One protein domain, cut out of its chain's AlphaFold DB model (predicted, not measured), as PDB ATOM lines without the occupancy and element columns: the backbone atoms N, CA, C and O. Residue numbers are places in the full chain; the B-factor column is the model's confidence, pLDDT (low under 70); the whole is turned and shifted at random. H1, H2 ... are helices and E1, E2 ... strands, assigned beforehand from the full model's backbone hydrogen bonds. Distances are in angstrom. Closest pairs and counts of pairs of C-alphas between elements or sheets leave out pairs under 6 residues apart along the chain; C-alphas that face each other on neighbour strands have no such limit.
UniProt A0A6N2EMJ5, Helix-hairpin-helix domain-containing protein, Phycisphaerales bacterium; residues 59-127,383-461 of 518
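Overview. This is residues 59 to 127 and 383 to 461 of the 518 residues of the protein "Helix-hairpin-helix domain-containing protein" of Phycisphaerales bacterium (UniProt A0A6N2EMJ5). One long helix, H1, lies in the hollow of a twisted sheet of five strands that curls round it, and a tail of two helices, H4 and H5, leads away from this body, with residues 452 to 461 of H5 sticking out. Short H2 follows at the last-residue end of H1, and short H3 lies off the sheet in the link from E3 to E4. The printed part has 148 residues, with five named helices and five named strands that follow along the chain in the order H1 H2 E1 E2 E3 H3 E4 E5 H4 H5, and its class is mixed, helices and strands. The sheet runs E1 E2 E3 E4 E5, all antiparallel. The whole is only just compact, close to loose, with a radius of gyration of the C-alphas of 17.5 A, and elongated, spanning 60 by 38 by 30 A.

Along the chain. H1, residues 59 to 85, begins at C-alpha 59 (192.429, 110.810, 194.776) and is 38.8 A long. H2 is residues 87 to 91. E1, residues 101 to 104, and E2, residues 113 to 117, form a hairpin. E3, residues 383 to 392, begins at C-alpha 383 (154.217, 114.057, 197.063) and is 29.1 A long. H3 is residues 401 to 405. E4, residues 410 to 420, is 30.1 A long and forms a hairpin with E5, residues 427 to 433, 17.5 A long. H4, residues 437 to 444, is 10.4 A long, and H5, residues 448 to 461, is 19.4 A long, ending at C-alpha 461 (192.086, 95.463, 225.975).

Arrangement. H1 is on one face of the sheet, making two layers, a helix layer and a sheet layer. Its closest C-alphas to E3 are those of Ala 72 and Ala 390, 4.9 A apart; to E4, those of Ala 65 and Ser 411, 5.6 A. N 102 and O 115 of E1 and E2 are 2.8 A apart, N 116 and O 389 of E2 and E3 2.9 A, N 388 and O 415 of E3 and E4 2.8 A, and N 429 and O 418 of E4 and E5 2.8 A, each within hydrogen-bond range. H2 and H3 are not on the sheet, and H1 and H2 meet only through their link. H4 and H5 only just touch, with 3 pairs of C-alphas within 8 A, only at the corner, through residues 448 to 449 of H5; the closest C-alphas are those of Met 442 and Leu 448, 5.2 A. Their lines are about perpendicular, at 88 degrees. H1 and H5 are apart. In H1, H2, H3 and H4 every O i to N i+4 pair is within hydrogen-bond range; in H5, 9 of 10 are.

Size, cuts and confidence. The two C-alphas farthest apart are those of Gln 424 and Glu 461, 60.8 A. Residues 128 to 382 are not printed, and C-alphas 127 and 383 are 8.5 A apart across this cut. Of the links that are printed whole, none is long. The mean pLDDT of the printed part is 82.7; residues 403 to 405 and 437 to 461 are under 70.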
ATOM      1  N   ALA A  59     193.096 110.630 196.065       83.06
ATOM      2  CA  ALA A  59     192.429 110.810 194.776       83.06
ATOM      3  C   ALA A  59     191.393 109.700 194.527       83.06
ATOM      4  O   ALA A  59     190.240 109.996 194.220       83.06
ATOM      5  N   ASP A  60     191.766 108.439 194.757       82.88
ATOM      6  CA  ASP A  60     190.873 107.288 194.623       82.88
ATOM      7  C   ASP A  60     189.700 107.364 195.617       82.88
ATOM      8  O   ASP A  60     188.582 106.967 195.289       82.88
ATOM      9  N   ALA A  61     189.928 107.883 196.830       83.75
ATOM     10  CA  ALA A  61     188.869 108.136 197.807       83.75
ATOM     11  C   ALA A  61     187.902 109.242 197.354       83.75
ATOM     12  O   ALA A  61     186.693 109.064 197.482       83.75
ATOM     13  N   SER A  62     188.407 110.338 196.770       85.88
ATOM     14  CA  SER A  62     187.560 111.396 196.198       85.88
ATOM     15  C   SER A  62     186.693 110.860 195.059       85.88
ATOM     16  O   SER A  62     185.482 111.047 195.075       85.88
ATOM     17  N   VAL A  63     187.289 110.114 194.119       88.44
ATOM     18  CA  VAL A  63     186.561 109.504 192.992       88.44
ATOM     19  C   VAL A  63     185.470 108.547 193.482       88.44
ATOM     20  O   VAL A  63     184.368 108.561 192.942       88.44
ATOM     21  N   ARG A  64     185.731 107.748 194.530       87.69
ATOM     22  CA  ARG A  64     184.699 106.897 195.148       87.69
ATOM     23  C   ARG A  64     183.583 107.708 195.807       87.69
ATOM     24  O   ARG A  64     182.423 107.367 195.612       87.69
ATOM     25  N   ALA A  65     183.905 108.769 196.545       87.31
ATOM     26  CA  ALA A  65     182.900 109.612 197.194       87.31
ATOM     27  C   ALA A  65     181.995 110.323 196.172       87.31
ATOM     28  O   ALA A  65     180.779 110.365 196.346       87.31
ATOM     29  N   ASP A  66     182.564 110.832 195.080       90.81
ATOM     30  CA  ASP A  66     181.793 111.489 194.021       90.81
ATOM     31  C   ASP A  66     180.944 110.484 193.229       90.81
ATOM     32  O   ASP A  66     179.776 110.754 192.945       90.81
ATOM     33  N   ALA A  67     181.472 109.284 192.963       93.50
ATOM     34  CA  ALA A  67     180.704 108.199 192.358       93.50
ATOM     35  C   ALA A  67     179.562 107.701 193.262       93.50
ATOM     36  O   ALA A  67     178.485 107.401 192.756       93.50
ATOM     37  N   ALA A  68     179.749 107.656 194.587       92.88
ATOM     38  CA  ALA A  68     178.694 107.283 195.532       92.88
ATOM     39  C   ALA A  68     177.579 108.340 195.605       92.88
ATOM     40  O   ALA A  68     176.404 107.989 195.653       92.88
ATOM     41  N   ARG A  69     177.916 109.638 195.531       94.31
ATOM     42  CA  ARG A  69     176.909 110.711 195.416       94.31
ATOM     43  C   ARG A  69     176.139 110.643 194.102       94.31
ATOM     44  O   ARG A  69     174.925 110.822 194.112       94.31
ATOM     45  N   ALA A  70     176.825 110.378 192.989       94.00
ATOM     46  CA  ALA A  70     176.176 110.179 191.696       94.00
ATOM     47  C   ALA A  70     175.222 108.974 191.735       94.00
ATOM     48  O   ALA A  70     174.088 109.080 191.287       94.00
ATOM     49  N   LEU A  71     175.648 107.870 192.354       95.50
ATOM     50  CA  LEU A  71     174.842 106.667 192.554       95.50
ATOM     51  C   LEU A  71     173.608 106.926 193.441       95.50
ATOM     52  O   LEU A  71     172.506 106.517 193.084       95.50
ATOM     53  N   ALA A  72     173.763 107.669 194.542       95.31
ATOM     54  CA  ALA A  72     172.647 108.092 195.391       95.31
ATOM     55  C   ALA A  72     171.647 108.979 194.629       95.31
ATOM     56  O   ALA A  72     170.435 108.810 194.762       95.31
ATOM     57  N   TRP A  73     172.144 109.898 193.795       96.12
ATOM     58  CA  TRP A  73     171.301 110.728 192.935       96.12
ATOM     59  C   TRP A  73     170.555 109.895 191.884       96.12
ATOM     60  O   TRP A  73     169.345 110.057 191.745       96.12
ATOM     61  N   SER A  74     171.218 108.937 191.227       95.25
ATOM     62  CA  SER A  74     170.555 107.985 190.326       95.25
ATOM     63  C   SER A  74     169.488 107.142 191.034       95.25
ATOM     64  O   SER A  74     168.480 106.808 190.421       95.25
ATOM     65  N   GLY A  75     169.651 106.857 192.330       96.19
ATOM     66  CA  GLY A  75     168.605 106.252 193.156       96.19
ATOM     67  C   GLY A  75     167.374 107.141 193.346       96.19
ATOM     68  O   GLY A  75     166.245 106.675 193.210       96.19
ATOM     69  N   VAL A  76     167.573 108.442 193.589       96.44
ATOM     70  CA  VAL A  76     166.478 109.431 193.648       96.44
ATOM     71  C   VAL A  76     165.799 109.594 192.278       96.44
ATOM     72  O   VAL A  76     164.577 109.722 192.209       96.44
ATOM     73  N   GLU A  77     166.557 109.546 191.179       95.44
ATOM     74  CA  GLU A  77     166.008 109.556 189.815       95.44
ATOM     75  C   GLU A  77     165.220 108.275 189.491       95.44
ATOM     76  O   GLU A  77     164.144 108.366 188.899       95.44
ATOM     77  N   GLY A  78     165.700 107.105 189.929       95.81
ATOM     78  CA  GLY A  78     164.994 105.823 189.825       95.81
ATOM     79  C   GLY A  78     163.663 105.843 190.575       95.81
ATOM     80  O   GLY A  78     162.616 105.599 189.978       95.81
ATOM     81  N   ALA A  79     163.684 106.276 191.840       96.56
ATOM     82  CA  ALA A  79     162.483 106.492 192.647       96.56
ATOM     83  C   ALA A  79     161.487 107.439 191.952       96.56
ATOM     84  O   ALA A  79     160.283 107.190 191.910       96.56
ATOM     85  N   MET A  80     161.986 108.526 191.354       96.75
ATOM     86  CA  MET A  80     161.155 109.484 190.625       96.75
ATOM     87  C   MET A  80     160.538 108.882 189.357       96.75
ATOM     88  O   MET A  80     159.390 109.198 189.042       96.75
ATOM     89  N   ALA A  81     161.260 108.016 188.644       96.44
ATOM     90  CA  ALA A  81     160.742 107.310 187.477       96.44
ATOM     91  C   ALA A  81     159.658 106.282 187.853       96.44
ATOM     92  O   ALA A  81     158.632 106.209 187.175       96.44
ATOM     93  N   GLU A  82     159.838 105.543 188.952       97.31
ATOM     94  CA  GLU A  82     158.860 104.570 189.463       97.31
ATOM     95  C   GLU A  82     157.582 105.241 189.983       97.31
ATOM     96  O   GLU A  82     156.476 104.804 189.664       97.31
ATOM     97  N   LEU A  83     157.701 106.356 190.710       97.38
ATOM     98  CA  LEU A  83     156.539 107.146 191.132       97.38
ATOM     99  C   LEU A  83     155.813 107.785 189.938       97.38
ATOM    100  O   LEU A  83     154.587 107.901 189.942       97.38
ATOM    101  N   ALA A  84     156.549 108.193 188.899       96.62
ATOM    102  CA  ALA A  84     155.962 108.771 187.693       96.62
ATOM    103  C   ALA A  84     155.225 107.730 186.834       96.62
ATOM    104  O   ALA A  84     154.165 108.046 186.292       96.62
ATOM    105  N   SER A  85     155.731 106.496 186.729       97.19
ATOM    106  CA  SER A  85     155.043 105.414 186.006       97.19
ATOM    107  C   SER A  85     153.767 104.955 186.724       97.19
ATOM    108  O   SER A  85     152.791 104.589 186.073       97.19
ATOM    109  N   GLN A  86     153.731 105.065 188.055       97.00
ATOM    110  CA  GLN A  86     152.574 104.747 188.901       97.00
ATOM    111  C   GLN A  86     151.610 105.921 189.125       97.00
ATOM    112  O   GLN A  86     150.681 105.812 189.928       97.00
ATOM    113  N   ARG A  87     151.782 107.052 188.432       95.25
ATOM    114  CA  ARG A  87     151.029 108.287 188.707       95.25
ATOM    115  C   ARG A  87     149.504 108.104 188.723       95.25
ATOM    116  O   ARG A  87     148.835 108.722 189.545       95.25
ATOM    117  N   ASP A  88     148.959 107.249 187.863       94.62
ATOM    118  CA  ASP A  88     147.517 106.974 187.799       94.62
ATOM    119  C   ASP A  88     147.007 106.182 189.020       94.62
ATOM    120  O   ASP A  88     145.936 106.483 189.546       94.62
ATOM    121  N   ARG A  89     147.818 105.258 189.557       94.50
ATOM    122  CA  ARG A  89     147.570 104.563 190.835       94.50
ATOM    123  C   ARG A  89     147.619 105.533 192.020       94.50
ATOM    124  O   ARG A  89     146.760 105.471 192.894       94.50
ATOM    125  N   LEU A  90     148.573 106.466 192.024       95.88
ATOM    126  CA  LEU A  90     148.694 107.493 193.070       95.88
ATOM    127  C   LEU A  90     147.552 108.526 192.998       95.88
ATOM    128  O   LEU A  90     147.045 108.968 194.028       95.88
ATOM    129  N   LEU A  91     147.072 108.867 191.794       94.62
ATOM    130  CA  LEU A  91     145.851 109.664 191.616       94.62
ATOM    131  C   LEU A  91     144.606 108.964 192.176       94.62
ATOM    132  O   LEU A  91     143.722 109.658 192.680       94.62
ATOM    133  N   ALA A  92     144.557 107.632 192.118       91.88
ATOM    134  CA  ALA A  92     143.539 106.786 192.740       91.88
ATOM    135  C   ALA A  92     143.801 106.500 194.238       91.88
ATOM    136  O   ALA A  92     143.226 105.575 194.799       91.88
ATOM    137  N   GLY A  93     144.677 107.264 194.903       92.38
ATOM    138  CA  GLY A  93     144.934 107.124 196.342       92.38
ATOM    139  C   GLY A  93     145.693 105.860 196.750       92.38
ATOM    140  O   GLY A  93     145.824 105.605 197.947       92.38
ATOM    141  N   GLY A  94     146.217 105.084 195.795       92.50
ATOM    142  CA  GLY A  94     147.051 103.913 196.061       92.50
ATOM    143  C   GLY A  94     148.418 104.269 196.656       92.50
ATOM    144  O   GLY A  94     148.859 105.417 196.601       92.50
ATOM    145  N   GLU A  95     149.099 103.272 197.217       92.31
ATOM    146  CA  GLU A  95     150.473 103.415 197.723       92.31
ATOM    147  C   GLU A  95     151.500 103.131 196.627       92.31
ATOM    148  O   GLU A  95     151.220 102.301 195.756       92.31
ATOM    149  N   PRO A  96     152.666 103.796 196.643       95.75
ATOM    150  CA  PRO A  96     153.730 103.529 195.693       95.75
ATOM    151  C   PRO A  96     154.430 102.206 196.002       95.75
ATOM    152  O   PRO A  96     154.796 101.936 197.142       95.75
ATOM    153  N   GLU A  97     154.674 101.414 194.966       95.19
ATOM    154  CA  GLU A  97     155.615 100.297 195.004       95.19
ATOM    155  C   GLU A  97     156.977 100.806 194.521       95.19
ATOM    156  O   GLU A  97     157.072 101.402 193.449       95.19
ATOM    157  N   LEU A  98     158.028 100.620 195.317       94.75
ATOM    158  CA  LEU A  98     159.393 101.015 194.968       94.75
ATOM    159  C   LEU A  98     160.273  99.771 194.911       94.75
ATOM    160  O   LEU A  98     160.113  98.869 195.734       94.75
ATOM    161  N   THR A  99     161.210  99.718 193.966       93.56
ATOM    162  CA  THR A  99     162.179  98.618 193.924       93.56
ATOM    163  C   THR A  99     163.071  98.690 195.162       93.56
ATOM    164  O   THR A  99     163.830  99.641 195.318       93.56
ATOM    165  N   GLU A 100     163.026  97.667 196.020       88.00
ATOM    166  CA  GLU A 100     163.779  97.598 197.286       88.00
ATOM    167  C   GLU A 100     165.267  97.947 197.117       88.00
ATOM    168  O   GLU A 100     165.856  98.655 197.942       88.00
ATOM    169  N   ARG A 101     165.872  97.458 196.024       90.19
ATOM    170  CA  ARG A 101     167.309  97.528 195.773       90.19
ATOM    171  C   ARG A 101     167.669  97.526 194.286       90.19
ATOM    172  O   ARG A 101     167.206  96.677 193.525       90.19
ATOM    173  N   TRP A 102     168.625  98.371 193.907       93.31
ATOM    174  CA  TRP A 102     169.329  98.304 192.624       93.31
ATOM    175  C   TRP A 102     170.824  98.019 192.820       93.31
ATOM    176  O   TRP A 102     171.461  98.523 193.747       93.31
ATOM    177  N   THR A 103     171.406  97.238 191.909       92.56
ATOM    178  CA  THR A 103     172.846  96.934 191.870       92.56
ATOM    179  C   THR A 103     173.435  97.319 190.518       92.56
ATOM    180  O   THR A 103     172.886  96.952 189.481       92.56
ATOM    181  N   ILE A 104     174.565  98.027 190.524       90.06
ATOM    182  CA  ILE A 104     175.250  98.514 189.321       90.06
ATOM    183  C   ILE A 104     176.674  97.953 189.285       90.06
ATOM    184  O   ILE A 104     177.520  98.307 190.106       90.06
ATOM    185  N   GLU A 105     176.954  97.078 188.325       88.31
ATOM    186  CA  GLU A 105     178.301  96.546 188.099       88.31
ATOM    187  C   GLU A 105     179.238  97.592 187.467       88.31
ATOM    188  O   GLU A 105     178.802  98.535 186.806       88.31
ATOM    189  N   GLY A 106     180.553  97.412 187.634       81.31
ATOM    190  CA  GLY A 106     181.560  98.255 186.974       81.31
ATOM    191  C   GLY A 106     181.847  99.600 187.658       81.31
ATOM    192  O   GLY A 106     182.375 100.508 187.016       81.31
ATOM    193  N   GLY A 107     181.545  99.733 188.952       80.69
ATOM    194  CA  GLY A 107     181.903 100.899 189.762       80.69
ATOM    195  C   GLY A 107     183.421 101.075 189.977       80.69
ATOM    196  O   GLY A 107     184.235 100.254 189.536       80.69
ATOM    197  N   PRO A 108     183.856 102.149 190.670       81.00
ATOM    198  CA  PRO A 108     185.268 102.509 190.782       81.00
ATOM    199  C   PRO A 108     186.150 101.401 191.380       81.00
ATOM    200  O   PRO A 108     185.997 100.977 192.532       81.00
ATOM    201  N   GLY A 109     187.121 100.952 190.583       81.75
ATOM    202  CA  GLY A 109     188.006  99.838 190.930       81.75
ATOM    203  C   GLY A 109     187.354  98.457 190.818       81.75
ATOM    204  O   GLY A 109     187.819  97.539 191.482       81.75
ATOM    205  N   GLY A 110     186.288  98.312 190.021       84.62
ATOM    206  CA  GLY A 110     185.579  97.044 189.807       84.62
ATOM    207  C   GLY A 110     184.541  96.702 190.879       84.62
ATOM    208  O   GLY A 110     184.009  95.598 190.862       84.62
ATOM    209  N   ARG A 111     184.248  97.623 191.806       87.62
ATOM    210  CA  ARG A 111     183.237  97.419 192.856       87.62
ATOM    211  C   ARG A 111     181.823  97.411 192.284       87.62
ATOM    212  O   ARG A 111     181.535  98.118 191.318       87.62
ATOM    213  N   ILE A 112     180.931  96.691 192.952       92.00
ATOM    214  CA  ILE A 112     179.491  96.751 192.701       92.00
ATOM    215  C   ILE A 112     178.929  97.957 193.461       92.00
ATOM    216  O   ILE A 112     179.141  98.094 194.667       92.00
ATOM    217  N   GLY A 113     178.258  98.855 192.745       93.75
ATOM    218  CA  GLY A 113     177.456  99.926 193.324       93.75
ATOM    219  C   GLY A 113     176.113  99.388 193.802       93.75
ATOM    220  O   GLY A 113     175.499  98.559 193.134       93.75
ATOM    221  N   VAL A 114     175.661  99.869 194.950       94.25
ATOM    222  CA  VAL A 114     174.384  99.520 195.574       94.25
ATOM    223  C   VAL A 114     173.572 100.785 195.784       94.25
ATOM    224  O   VAL A 114     174.118 101.812 196.190       94.25
ATOM    225  N   VAL A 115     172.269 100.677 195.551       95.06
ATOM    226  CA  VAL A 115     171.255 101.625 196.005       95.06
ATOM    227  C   VAL A 115     170.134 100.829 196.668       95.06
ATOM    228  O   VAL A 115     169.687  99.837 196.096       95.06
ATOM    229  N   ARG A 116     169.658 101.267 197.833       92.81
ATOM    230  CA  ARG A 116     168.453 100.736 198.489       92.81
ATOM    231  C   ARG A 116     167.665 101.847 199.172       92.81
ATOM    232  O   ARG A 116     168.211 102.917 199.463       92.81
ATOM    233  N   PHE A 117     166.387 101.602 199.431       90.38
ATOM    234  CA  PHE A 117     165.584 102.507 200.247       90.38
ATOM    235  C   PHE A 117     165.740 102.191 201.733       90.38
ATOM    236  O   PHE A 117     165.766 101.033 202.132       90.38
ATOM    237  N   VAL A 118     165.819 103.238 202.550       86.88
ATOM    238  CA  VAL A 118     165.873 103.139 204.011       86.88
ATOM    239  C   VAL A 118     164.496 103.513 204.565       86.88
ATOM    240  O   VAL A 118     163.975 104.566 204.178       86.88
ATOM    241  N   PRO A 119     163.905 102.719 205.473       84.38
ATOM    242  CA  PRO A 119     162.668 103.097 206.143       84.38
ATOM    243  C   PRO A 119     162.784 104.447 206.872       84.38
ATOM    244  O   PRO A 119     163.850 104.838 207.362       84.38
ATOM    245  N   ILE A 120     161.686 105.210 206.898       78.19
ATOM    246  CA  ILE A 120     161.647 106.544 207.521       78.19
ATOM    247  C   ILE A 120     160.841 106.539 208.824       78.19
ATOM    248  O   ILE A 120     161.248 107.219 209.764       78.19
ATOM    249  N   VAL A 121     159.727 105.798 208.864       74.75
ATOM    250  CA  VAL A 121     158.853 105.595 210.034       74.75
ATOM    251  C   VAL A 121     158.340 104.155 209.981       74.75
ATOM    252  O   VAL A 121     157.737 103.770 208.974       74.75
ATOM    253  N   GLY A 122     158.605 103.360 211.024       76.19
ATOM    254  CA  GLY A 122     158.436 101.901 210.973       76.19
ATOM    255  C   GLY A 122     159.108 101.310 209.728       76.19
ATOM    256  O   GLY A 122     160.142 101.809 209.288       76.19
ATOM    257  N   ASP A 123     158.456 100.342 209.084       78.94
ATOM    258  CA  ASP A 123     158.944  99.698 207.852       78.94
ATOM    259  C   ASP A 123     158.695 100.521 206.565       78.94
ATOM    260  O   ASP A 123     158.935 100.056 205.449       78.94
ATOM    261  N   ARG A 124     158.175 101.757 206.663       82.69
ATOM    262  CA  ARG A 124     157.750 102.530 205.482       82.69
ATOM    263  C   ARG A 124     158.915 103.264 204.818       82.69
ATOM    264  O   ARG A 124     159.409 104.274 205.324       82.69
ATOM    265  N   VAL A 125     159.277 102.810 203.618       89.50
ATOM    266  CA  VAL A 125     160.278 103.436 202.727       89.50
ATOM    267  C   VAL A 125     159.796 104.714 202.023       89.50
ATOM    268  O   VAL A 125     160.612 105.532 201.595       89.50
ATOM    269  N   ALA A 126     158.475 104.905 201.915       93.50
ATOM    270  CA  ALA A 126     157.850 106.067 201.291       93.50
ATOM    271  C   ALA A 126     156.783 106.675 202.215       93.50
ATOM    272  O   ALA A 126     155.811 106.016 202.579       93.50
ATOM    273  N   ILE A 127     156.944 107.951 202.572       94.00
ATOM    274  CA  ILE A 127     156.018 108.682 203.447       94.00
ATOM    275  C   ILE A 127     155.218 109.701 202.634       94.00
ATOM    276  O   ILE A 127     155.778 110.495 201.879       94.00
ATOM    277  N   GLN A 383     152.927 113.660 196.515       97.31
ATOM    278  CA  GLN A 383     154.217 114.057 197.063       97.31
ATOM    279  C   GLN A 383     154.670 113.025 198.100       97.31
ATOM    280  O   GLN A 383     154.016 112.816 199.124       97.31
ATOM    281  N   TRP A 384     155.786 112.363 197.809       97.44
ATOM    282  CA  TRP A 384     156.291 111.239 198.593       97.44
ATOM    283  C   TRP A 384     157.725 111.506 199.028       97.44
ATOM    284  O   TRP A 384     158.583 111.837 198.205       97.44
ATOM    285  N   ARG A 385     157.982 111.376 200.329       96.00
ATOM    286  CA  ARG A 385     159.325 111.420 200.899       96.00
ATOM    287  C   ARG A 385     159.927 110.027 200.894       96.00
ATOM    288  O   ARG A 385     159.315 109.101 201.413       96.00
ATOM    289  N   VAL A 386     161.131 109.916 200.353       95.44
ATOM    290  CA  VAL A 386     161.933 108.692 200.314       95.44
ATOM    291  C   VAL A 386     163.319 108.965 200.888       95.44
ATOM    292  O   VAL A 386     163.828 110.090 200.805       95.44
ATOM    293  N   ARG A 387     163.946 107.937 201.457       94.19
ATOM    294  CA  ARG A 387     165.339 107.975 201.901       94.19
ATOM    295  C   ARG A 387     166.111 106.916 201.129       94.19
ATOM    296  O   ARG A 387     165.766 105.743 201.169       94.19
ATOM    297  N   VAL A 388     167.121 107.356 200.394       94.12
ATOM    298  CA  VAL A 388     167.929 106.539 199.488       94.12
ATOM    299  C   VAL A 388     169.320 106.415 200.085       94.12
ATOM    300  O   VAL A 388     170.012 107.422 200.240       94.12
ATOM    301  N   GLU A 389     169.738 105.197 200.403       94.25
ATOM    302  CA  GLU A 389     171.120 104.871 200.742       94.25
ATOM    303  C   GLU A 389     171.827 104.313 199.507       94.25
ATOM    304  O   GLU A 389     171.286 103.470 198.792       94.25
ATOM    305  N   ALA A 390     173.052 104.770 199.265       95.12
ATOM    306  CA  ALA A 390     173.892 104.250 198.202       95.12
ATOM    307  C   ALA A 390     175.371 104.210 198.586       95.12
ATOM    308  O   ALA A 390     175.841 104.942 199.457       95.12
ATOM    309  N   GLY A 391     176.128 103.367 197.895       94.12
ATOM    310  CA  GLY A 391     177.560 103.196 198.108       94.12
ATOM    311  C   GLY A 391     178.089 102.005 197.323       94.12
ATOM    312  O   GLY A 391     177.481 101.578 196.343       94.12
ATOM    313  N   PHE A 392     179.230 101.466 197.738       92.69
ATOM    314  CA  PHE A 392     179.872 100.344 197.056       92.69
ATOM    315  C   PHE A 392     180.102  99.167 197.992       92.69
ATOM    316  O   PHE A 392     180.514  99.360 199.135       92.69
ATOM    317  N   LEU A 393     179.928  97.950 197.483       91.19
ATOM    318  CA  LEU A 393     180.335  96.754 198.213       91.19
ATOM    319  C   LEU A 393     181.854  96.752 198.484       91.19
ATOM    320  O   LEU A 393     182.636  97.287 197.679       91.19
ATOM    321  N   PRO A 394     182.293  96.120 199.587       87.75
ATOM    322  CA  PRO A 394     183.649  95.593 199.713       87.75
ATOM    323  C   PRO A 394     184.058  94.758 198.483       87.75
ATOM    324  O   PRO A 394     183.215  94.198 197.791       87.75
ATOM    325  N   LEU A 395     185.359  94.691 198.178       84.19
ATOM    326  CA  LEU A 395     185.863  93.987 196.977       84.19
ATOM    327  C   LEU A 395     185.732  92.456 197.064       84.19
ATOM    328  O   LEU A 395     185.869  91.764 196.060       84.19
ATOM    329  N   ASP A 396     185.528  91.963 198.276       83.31
ATOM    330  CA  ASP A 396     185.362  90.581 198.698       83.31
ATOM    331  C   ASP A 396     183.888  90.171 198.869       83.31
ATOM    332  O   ASP A 396     183.616  88.980 198.988       83.31
ATOM    333  N   ALA A 397     182.947  91.121 198.820       81.94
ATOM    334  CA  ALA A 397     181.510  90.864 198.901       81.94
ATOM    335  C   ALA A 397     180.861  90.810 197.507       81.94
ATOM    336  O   ALA A 397     181.133  91.651 196.643       81.94
ATOM    337  N   SER A 398     179.960  89.850 197.290       80.38
ATOM    338  CA  SER A 398     179.156  89.751 196.070       80.38
ATOM    339  C   SER A 398     177.773  90.401 196.220       80.38
ATOM    340  O   SER A 398     177.294  90.683 197.318       80.38
ATOM    341  N   ALA A 399     177.084  90.603 195.090       75.50
ATOM    342  CA  ALA A 399     175.681  91.025 195.078       75.50
ATOM    343  C   ALA A 399     174.696  89.921 195.525       75.50
ATOM    344  O   ALA A 399     173.495  90.177 195.628       75.50
ATOM    345  N   GLU A 400     175.167  88.690 195.740       76.50
ATOM    346  CA  GLU A 400     174.398  87.632 196.403       76.50
ATOM    347  C   GLU A 400     174.527  87.770 197.922       76.50
ATOM    348  O   GLU A 400     173.502  87.889 198.582       76.50
ATOM    349  N   ASP A 401     175.745  87.916 198.454       70.31
ATOM    350  CA  ASP A 401     175.984  88.003 199.906       70.31
ATOM    351  C   ASP A 401     175.230  89.165 200.574       70.31
ATOM    352  O   ASP A 401     174.616  88.986 201.623       70.31
ATOM    353  N   ASP A 402     175.236  90.363 199.975       74.56
ATOM    354  CA  ASP A 402     174.563  91.529 200.571       74.56
ATOM    355  C   ASP A 402     173.031  91.378 200.587       74.56
ATOM    356  O   ASP A 402     172.397  91.790 201.554       74.56
ATOM    357  N   ARG A 403     172.426  90.707 199.593       68.62
ATOM    358  CA  ARG A 403     170.963  90.493 199.573       68.62
ATOM    359  C   ARG A 403     170.447  89.767 200.818       68.62
ATOM    360  O   ARG A 403     169.315  90.028 201.210       68.62
ATOM    361  N   ASP A 404     171.279  88.932 201.434       62.72
ATOM    362  CA  ASP A 404     170.939  88.181 202.643       62.72
ATOM    363  C   ASP A 404     171.496  88.816 203.938       62.72
ATOM    364  O   ASP A 404     171.104  88.406 205.029       62.72
ATOM    365  N   THR A 405     172.428  89.779 203.851       61.50
ATOM    366  CA  THR A 405     173.215  90.270 205.010       61.50
ATOM    367  C   THR A 405     173.266  91.788 205.199       61.50
ATOM    368  O   THR A 405     173.835  92.246 206.188       61.50
ATOM    369  N   GLU A 406     172.688  92.580 204.289       75.94
ATOM    370  CA  GLU A 406     172.653  94.049 204.366       75.94
ATOM    371  C   GLU A 406     174.042  94.723 204.496       75.94
ATOM    372  O   GLU A 406     174.184  95.757 205.159       75.94
ATOM    373  N   THR A 407     175.066  94.147 203.853       80.62
ATOM    374  CA  THR A 407     176.494  94.504 203.976       80.62
ATOM    375  C   THR A 407     176.770  96.018 204.076       80.62
ATOM    376  O   THR A 407     176.388  96.784 203.187       80.62
ATOM    377  N   PRO A 408     177.536  96.483 205.088       84.38
ATOM    378  CA  PRO A 408     177.897  97.893 205.228       84.38
ATOM    379  C   PRO A 408     178.610  98.472 203.994       84.38
ATOM    380  O   PRO A 408     179.693  98.029 203.595       84.38
ATOM    381  N   LEU A 409     178.019  99.513 203.398       87.69
ATOM    382  CA  LEU A 409     178.497 100.092 202.141       87.69
ATOM    383  C   LEU A 409     179.734 100.987 202.324       87.69
ATOM    384  O   LEU A 409     179.745 101.957 203.087       87.69
ATOM    385  N   GLN A 410     180.768 100.742 201.518       88.44
ATOM    386  CA  GLN A 410     181.922 101.630 201.401       88.44
ATOM    387  C   GLN A 410     181.525 102.938 200.713       88.44
ATOM    388  O   GLN A 410     180.899 102.942 199.654       88.44
ATOM    389  N   SER A 411     181.998 104.065 201.254       89.81
ATOM    390  CA  SER A 411     181.660 105.413 200.760       89.81
ATOM    391  C   SER A 411     180.150 105.709 200.792       89.81
ATOM    392  O   SER A 411     179.667 106.423 199.919       89.81
ATOM    393  N   ARG A 412     179.428 105.154 201.783       91.31
ATOM    394  CA  ARG A 412     177.999 105.386 202.054       91.31
ATOM    395  C   ARG A 412     177.611 106.859 201.876       91.31
ATOM    396  O   ARG A 412     178.248 107.743 202.447       91.31
ATOM    397  N   VAL A 413     176.531 107.093 201.139       91.88
ATOM    398  CA  VAL A 413     175.813 108.366 201.021       91.88
ATOM    399  C   VAL A 413     174.337 108.078 201.260       91.88
ATOM    400  O   VAL A 413     173.799 107.131 200.693       91.88
ATOM    401  N   VAL A 414     173.670 108.898 202.073       91.38
ATOM    402  CA  VAL A 414     172.218 108.818 202.279       91.38
ATOM    403  C   VAL A 414     171.581 110.149 201.908       91.38
ATOM    404  O   VAL A 414     171.930 111.193 202.464       91.38
ATOM    405  N   LEU A 415     170.633 110.115 200.974       92.69
ATOM    406  CA  LEU A 415     169.847 111.269 200.551       92.69
ATOM    407  C   LEU A 415     168.396 111.097 200.995       92.69
ATOM    408  O   LEU A 415     167.770 110.082 200.709       92.69
ATOM    409  N   GLU A 416     167.837 112.110 201.646       92.75
ATOM    410  CA  GLU A 416     166.395 112.211 201.860       92.75
ATOM    411  C   GLU A 416     165.811 113.170 200.822       92.75
ATOM    412  O   GLU A 416     166.271 114.309 200.700       92.75
ATOM    413  N   ALA A 417     164.808 112.719 200.070       94.81
ATOM    414  CA  ALA A 417     164.206 113.474 198.980       94.81
ATOM    415  C   ALA A 417     162.678 113.488 199.077       94.81
ATOM    416  O   ALA A 417     162.071 112.503 199.485       94.81
ATOM    417  N   VAL A 418     162.052 114.592 198.659       96.25
ATOM    418  CA  VAL A 418     160.609 114.655 198.384       96.25
ATOM    419  C   VAL A 418     160.419 114.698 196.878       96.25
ATOM    420  O   VAL A 418     160.895 115.622 196.210       96.25
ATOM    421  N   ILE A 419     159.709 113.709 196.356       97.31
ATOM    422  CA  ILE A 419     159.403 113.557 194.939       97.31
ATOM    423  C   ILE A 419     157.949 113.971 194.720       97.31
ATOM    424  O   ILE A 419     157.052 113.493 195.409       97.31
ATOM    425  N   ASP A 420     157.719 114.864 193.760       96.44
ATOM    426  CA  ASP A 420     156.402 115.393 193.408       96.44
ATOM    427  C   ASP A 420     156.020 114.970 191.985       96.44
ATOM    428  O   ASP A 420     156.639 115.388 191.000       96.44
ATOM    429  N   VAL A 421     154.970 114.154 191.897       96.25
ATOM    430  CA  VAL A 421     154.395 113.614 190.656       96.25
ATOM    431  C   VAL A 421     152.974 114.138 190.391       96.25
ATOM    432  O   VAL A 421     152.246 113.605 189.552       96.25
ATOM    433  N   ALA A 422     152.551 115.222 191.059       93.62
ATOM    434  CA  ALA A 422     151.219 115.797 190.845       93.62
ATOM    435  C   ALA A 422     151.040 116.340 189.418       93.62
ATOM    436  O   ALA A 422     149.956 116.225 188.838       93.62
ATOM    437  N   SER A 423     152.106 116.877 188.822       89.88
ATOM    438  CA  SER A 423     152.163 117.271 187.410       89.88
ATOM    439  C   SER A 423     152.567 116.105 186.498       89.88
ATOM    440  O   SER A 423     153.283 115.204 186.913       89.88
ATOM    441  N   GLN A 424     152.183 116.175 185.218       86.38
ATOM    442  CA  GLN A 424     152.614 115.224 184.171       86.38
ATOM    443  C   GLN A 424     154.141 115.168 183.981       86.38
ATOM    444  O   GLN A 424     154.680 114.188 183.481       86.38
ATOM    445  N   ARG A 425     154.852 116.234 184.370       89.06
ATOM    446  CA  ARG A 425     156.310 116.231 184.517       89.06
ATOM    447  C   ARG A 425     156.633 116.021 186.007       89.06
ATOM    448  O   ARG A 425     156.249 116.901 186.791       89.06
ATOM    449  N   PRO A 426     157.291 114.915 186.400       92.38
ATOM    450  CA  PRO A 426     157.719 114.691 187.777       92.38
ATOM    451  C   PRO A 426     158.901 115.605 188.132       92.38
ATOM    452  O   PRO A 426     159.566 116.153 187.245       92.38
ATOM    453  N   ARG A 427     159.152 115.807 189.428       91.38
ATOM    454  CA  ARG A 427     160.259 116.643 189.922       91.38
ATOM    455  C   ARG A 427     160.696 116.255 191.332       91.38
ATOM    456  O   ARG A 427     159.890 115.780 192.128       91.38
ATOM    457  N   VAL A 428     161.941 116.578 191.670       93.94
ATOM    458  CA  VAL A 428     162.432 116.536 193.053       93.94
ATOM    459  C   VAL A 428     162.145 117.897 193.698       93.94
ATOM    460  O   VAL A 428     162.722 118.923 193.324       93.94
ATOM    461  N   ALA A 429     161.195 117.925 194.634       91.00
ATOM    462  CA  ALA A 429     160.777 119.130 195.354       91.00
ATOM    463  C   ALA A 429     161.759 119.501 196.481       91.00
ATOM    464  O   ALA A 429     161.957 120.678 196.784       91.00
ATOM    465  N   TYR A 430     162.418 118.503 197.064       90.31
ATOM    466  CA  TYR A 430     163.422 118.662 198.111       90.31
ATOM    467  C   TYR A 430     164.438 117.528 198.019       90.31
ATOM    468  O   TYR A 430     164.064 116.403 197.704       90.31
ATOM    469  N   VAL A 431     165.703 117.819 198.314       91.62
ATOM    470  CA  VAL A 431     166.743 116.810 198.534       91.62
ATOM    471  C   VAL A 431     167.722 117.327 199.584       91.62
ATOM    472  O   VAL A 431     168.083 118.507 199.576       91.62
ATOM    473  N   ARG A 432     168.144 116.451 200.494       87.31
ATOM    474  CA  ARG A 432     169.130 116.738 201.536       87.31
ATOM    475  C   ARG A 432     170.041 115.534 201.749       87.31
ATOM    476  O   ARG A 432     169.567 114.411 201.860       87.31
ATOM    477  N   ASP A 433     171.334 115.805 201.897       87.94
ATOM    478  CA  ASP A 433     172.293 114.838 202.430       87.94
ATOM    479  C   ASP A 433     172.029 114.620 203.932       87.94
ATOM    480  O   ASP A 433     172.056 115.561 204.739       87.94
ATOM    481  N   VAL A 434     171.717 113.375 204.284       85.19
ATOM    482  CA  VAL A 434     171.474 112.890 205.647       85.19
ATOM    483  C   VAL A 434     172.457 111.777 206.033       85.19
ATOM    484  O   VAL A 434     172.258 111.121 207.047       85.19
ATOM    485  N   THR A 435     173.556 111.602 205.289       83.75
ATOM    486  CA  THR A 435     174.576 110.550 205.503       83.75
ATOM    487  C   THR A 435     175.114 110.510 206.936       83.75
ATOM    488  O   THR A 435     175.413 109.442 207.462       83.75
ATOM    489  N   MET A 436     175.234 111.685 207.561       75.31
ATOM    490  CA  MET A 436     175.726 111.873 208.930       75.31
ATOM    491  C   MET A 436     174.605 112.157 209.943       75.31
ATOM    492  O   MET A 436     174.901 112.555 211.066       75.31
ATOM    493  N   LEU A 437     173.324 112.028 209.572       68.25
ATOM    494  CA  LEU A 437     172.210 112.373 210.464       68.25
ATOM    495  C   LEU A 437     172.210 111.499 211.723       68.25
ATOM    496  O   LEU A 437     172.028 112.025 212.818       68.25
ATOM    497  N   ASP A 438     172.501 110.211 211.559       61.44
ATOM    498  CA  ASP A 438     172.590 109.225 212.639       61.44
ATOM    499  C   ASP A 438     173.741 109.588 213.595       61.44
ATOM    500  O   ASP A 438     173.534 109.779 214.789       61.44
ATOM    501  N   ALA A 439     174.938 109.856 213.058       61.84
ATOM    502  CA  ALA A 439     176.091 110.305 213.844       61.84
ATOM    503  C   ALA A 439     175.851 111.652 214.561       61.84
ATOM    504  O   ALA A 439     176.300 111.847 215.689       61.84
ATOM    505  N   VAL A 440     175.126 112.589 213.938       57.78
ATOM    506  CA  VAL A 440     174.745 113.867 214.565       57.78
ATOM    507  C   VAL A 440     173.732 113.652 215.694       57.78
ATOM    508  O   VAL A 440     173.852 114.310 216.728       57.78
ATOM    509  N   ARG A 441     172.785 112.715 215.538       52.28
ATOM    510  CA  ARG A 441     171.877 112.286 216.614       52.28
ATOM    511  C   ARG A 441     172.662 111.671 217.775       52.28
ATOM    512  O   ARG A 441     172.533 112.181 218.880       52.28
ATOM    513  N   MET A 442     173.568 110.723 217.511       52.34
ATOM    514  CA  MET A 442     174.437 110.088 218.521       52.34
ATOM    515  C   MET A 442     175.362 111.075 219.262       52.34
ATOM    516  O   MET A 442     175.727 110.870 220.421       52.34
ATOM    517  N   ILE A 443     175.787 112.161 218.606       55.16
ATOM    518  CA  ILE A 443     176.539 113.247 219.259       55.16
ATOM    519  C   ILE A 443     175.615 114.093 220.145       55.16
ATOM    520  O   ILE A 443     176.025 114.498 221.233       55.16
ATOM    521  N   GLY A 444     174.386 114.364 219.693       46.28
ATOM    522  CA  GLY A 444     173.379 115.123 220.437       46.28
ATOM    523  C   GLY A 444     172.855 114.393 221.678       46.28
ATOM    524  O   GLY A 444     172.719 115.017 222.727       46.28
ATOM    525  N   SER A 445     172.643 113.079 221.579       45.19
ATOM    526  CA  SER A 445     172.250 112.192 222.682       45.19
ATOM    527  C   SER A 445     173.370 111.946 223.700       45.19
ATOM    528  O   SER A 445     173.116 111.531 224.829       45.19
ATOM    529  N   GLY A 446     174.626 112.198 223.315       47.62
ATOM    530  CA  GLY A 446     175.812 111.860 224.103       47.62
ATOM    531  C   GLY A 446     176.251 110.397 223.969       47.62
ATOM    532  O   GLY A 446     177.301 110.035 224.505       47.62
ATOM    533  N   GLU A 447     175.519 109.575 223.214       45.72
ATOM    534  CA  GLU A 447     175.822 108.159 222.978       45.72
ATOM    535  C   GLU A 447     177.153 107.954 222.268       45.72
ATOM    536  O   GLU A 447     177.823 106.965 222.541       45.72
ATOM    537  N   LEU A 448     177.609 108.897 221.434       44.78
ATOM    538  CA  LEU A 448     178.933 108.794 220.817       44.78
ATOM    539  C   LEU A 448     180.041 108.693 221.882       44.78
ATOM    540  O   LEU A 448     181.030 108.007 221.668       44.78
ATOM    541  N   ALA A 449     179.877 109.313 223.058       46.28
ATOM    542  CA  ALA A 449     180.826 109.188 224.168       46.28
ATOM    543  C   ALA A 449     180.696 107.865 224.950       46.28
ATOM    544  O   ALA A 449     181.596 107.531 225.723       46.28
ATOM    545  N   SER A 450     179.600 107.127 224.763       48.22
ATOM    546  CA  SER A 450     179.363 105.785 225.311       48.22
ATOM    547  C   SER A 450     179.849 104.707 224.337       48.22
ATOM    548  O   SER A 450     180.639 103.856 224.728       48.22
ATOM    549  N   ALA A 451     179.495 104.808 223.054       48.38
ATOM    550  CA  ALA A 451     179.985 103.943 221.983       48.38
ATOM    551  C   ALA A 451     181.514 104.035 221.839       48.38
ATOM    552  O   ALA A 451     182.192 103.015 221.915       48.38
ATOM    553  N   LEU A 452     182.087 105.249 221.802       48.44
ATOM    554  CA  LEU A 452     183.545 105.434 221.820       48.44
ATOM    555  C   LEU A 452     184.200 104.971 223.130       48.44
ATOM    556  O   LEU A 452     185.414 104.817 223.153       48.44
ATOM    557  N   ARG A 453     183.458 104.772 224.231       45.41
ATOM    558  CA  ARG A 453     184.001 104.128 225.445       45.41
ATOM    559  C   ARG A 453     184.011 102.611 225.339       45.41
ATOM    560  O   ARG A 453     184.906 102.019 225.925       45.41
ATOM    561  N   ILE A 454     183.049 102.016 224.638       51.47
ATOM    562  CA  ILE A 454     182.985 100.571 224.389       51.47
ATOM    563  C   ILE A 454     184.062 100.200 223.364       51.47
ATOM    564  O   ILE A 454     184.961  99.443 223.706       51.47
ATOM    565  N   GLU A 455     184.099 100.859 222.197       45.50
ATOM    566  CA  GLU A 455     185.192 100.674 221.228       45.50
ATOM    567  C   GLU A 455     186.562 100.977 221.849       45.50
ATOM    568  O   GLU A 455     187.518 100.245 221.620       45.50
ATOM    569  N   ALA A 456     186.687 102.031 222.668       43.62
ATOM    570  CA  ALA A 456     187.945 102.271 223.368       43.62
ATOM    571  C   ALA A 456     188.258 101.177 224.393       43.62
ATOM    572  O   ALA A 456     189.432 100.876 224.548       43.62
ATOM    573  N   ALA A 457     187.281 100.593 225.094       48.59
ATOM    574  CA  ALA A 457     187.537  99.497 226.027       48.59
ATOM    575  C   ALA A 457     188.089  98.268 225.291       48.59
ATOM    576  O   ALA A 457     189.138  97.772 225.694       48.59
ATOM    577  N   ASP A 458     187.475  97.875 224.172       47.44
ATOM    578  CA  ASP A 458     187.928  96.751 223.344       47.44
ATOM    579  C   ASP A 458     189.323  97.025 222.742       47.44
ATOM    580  O   ASP A 458     190.240  96.208 222.853       47.44
ATOM    581  N   ILE A 459     189.541  98.229 222.193       47.62
ATOM    582  CA  ILE A 459     190.842  98.656 221.648       47.62
ATOM    583  C   ILE A 459     191.905  98.772 222.755       47.62
ATOM    584  O   ILE A 459     193.081  98.497 222.509       47.62
ATOM    585  N   PHE A 460     191.539  99.175 223.977       43.16
ATOM    586  CA  PHE A 460     192.464  99.213 225.112       43.16
ATOM    587  C   PHE A 460     192.741  97.823 225.690       43.16
ATOM    588  O   PHE A 460     193.838  97.637 226.208       43.16
ATOM    589  N   GLU A 461     191.830  96.854 225.580       46.25
ATOM    590  CA  GLU A 461     192.086  95.463 225.975       46.25
ATOM    591  C   GLU A 461     193.053  94.783 224.983       46.25
ATOM    592  O   GLU A 461     194.057  94.217 225.417       46.25
TER     593      GLU A 461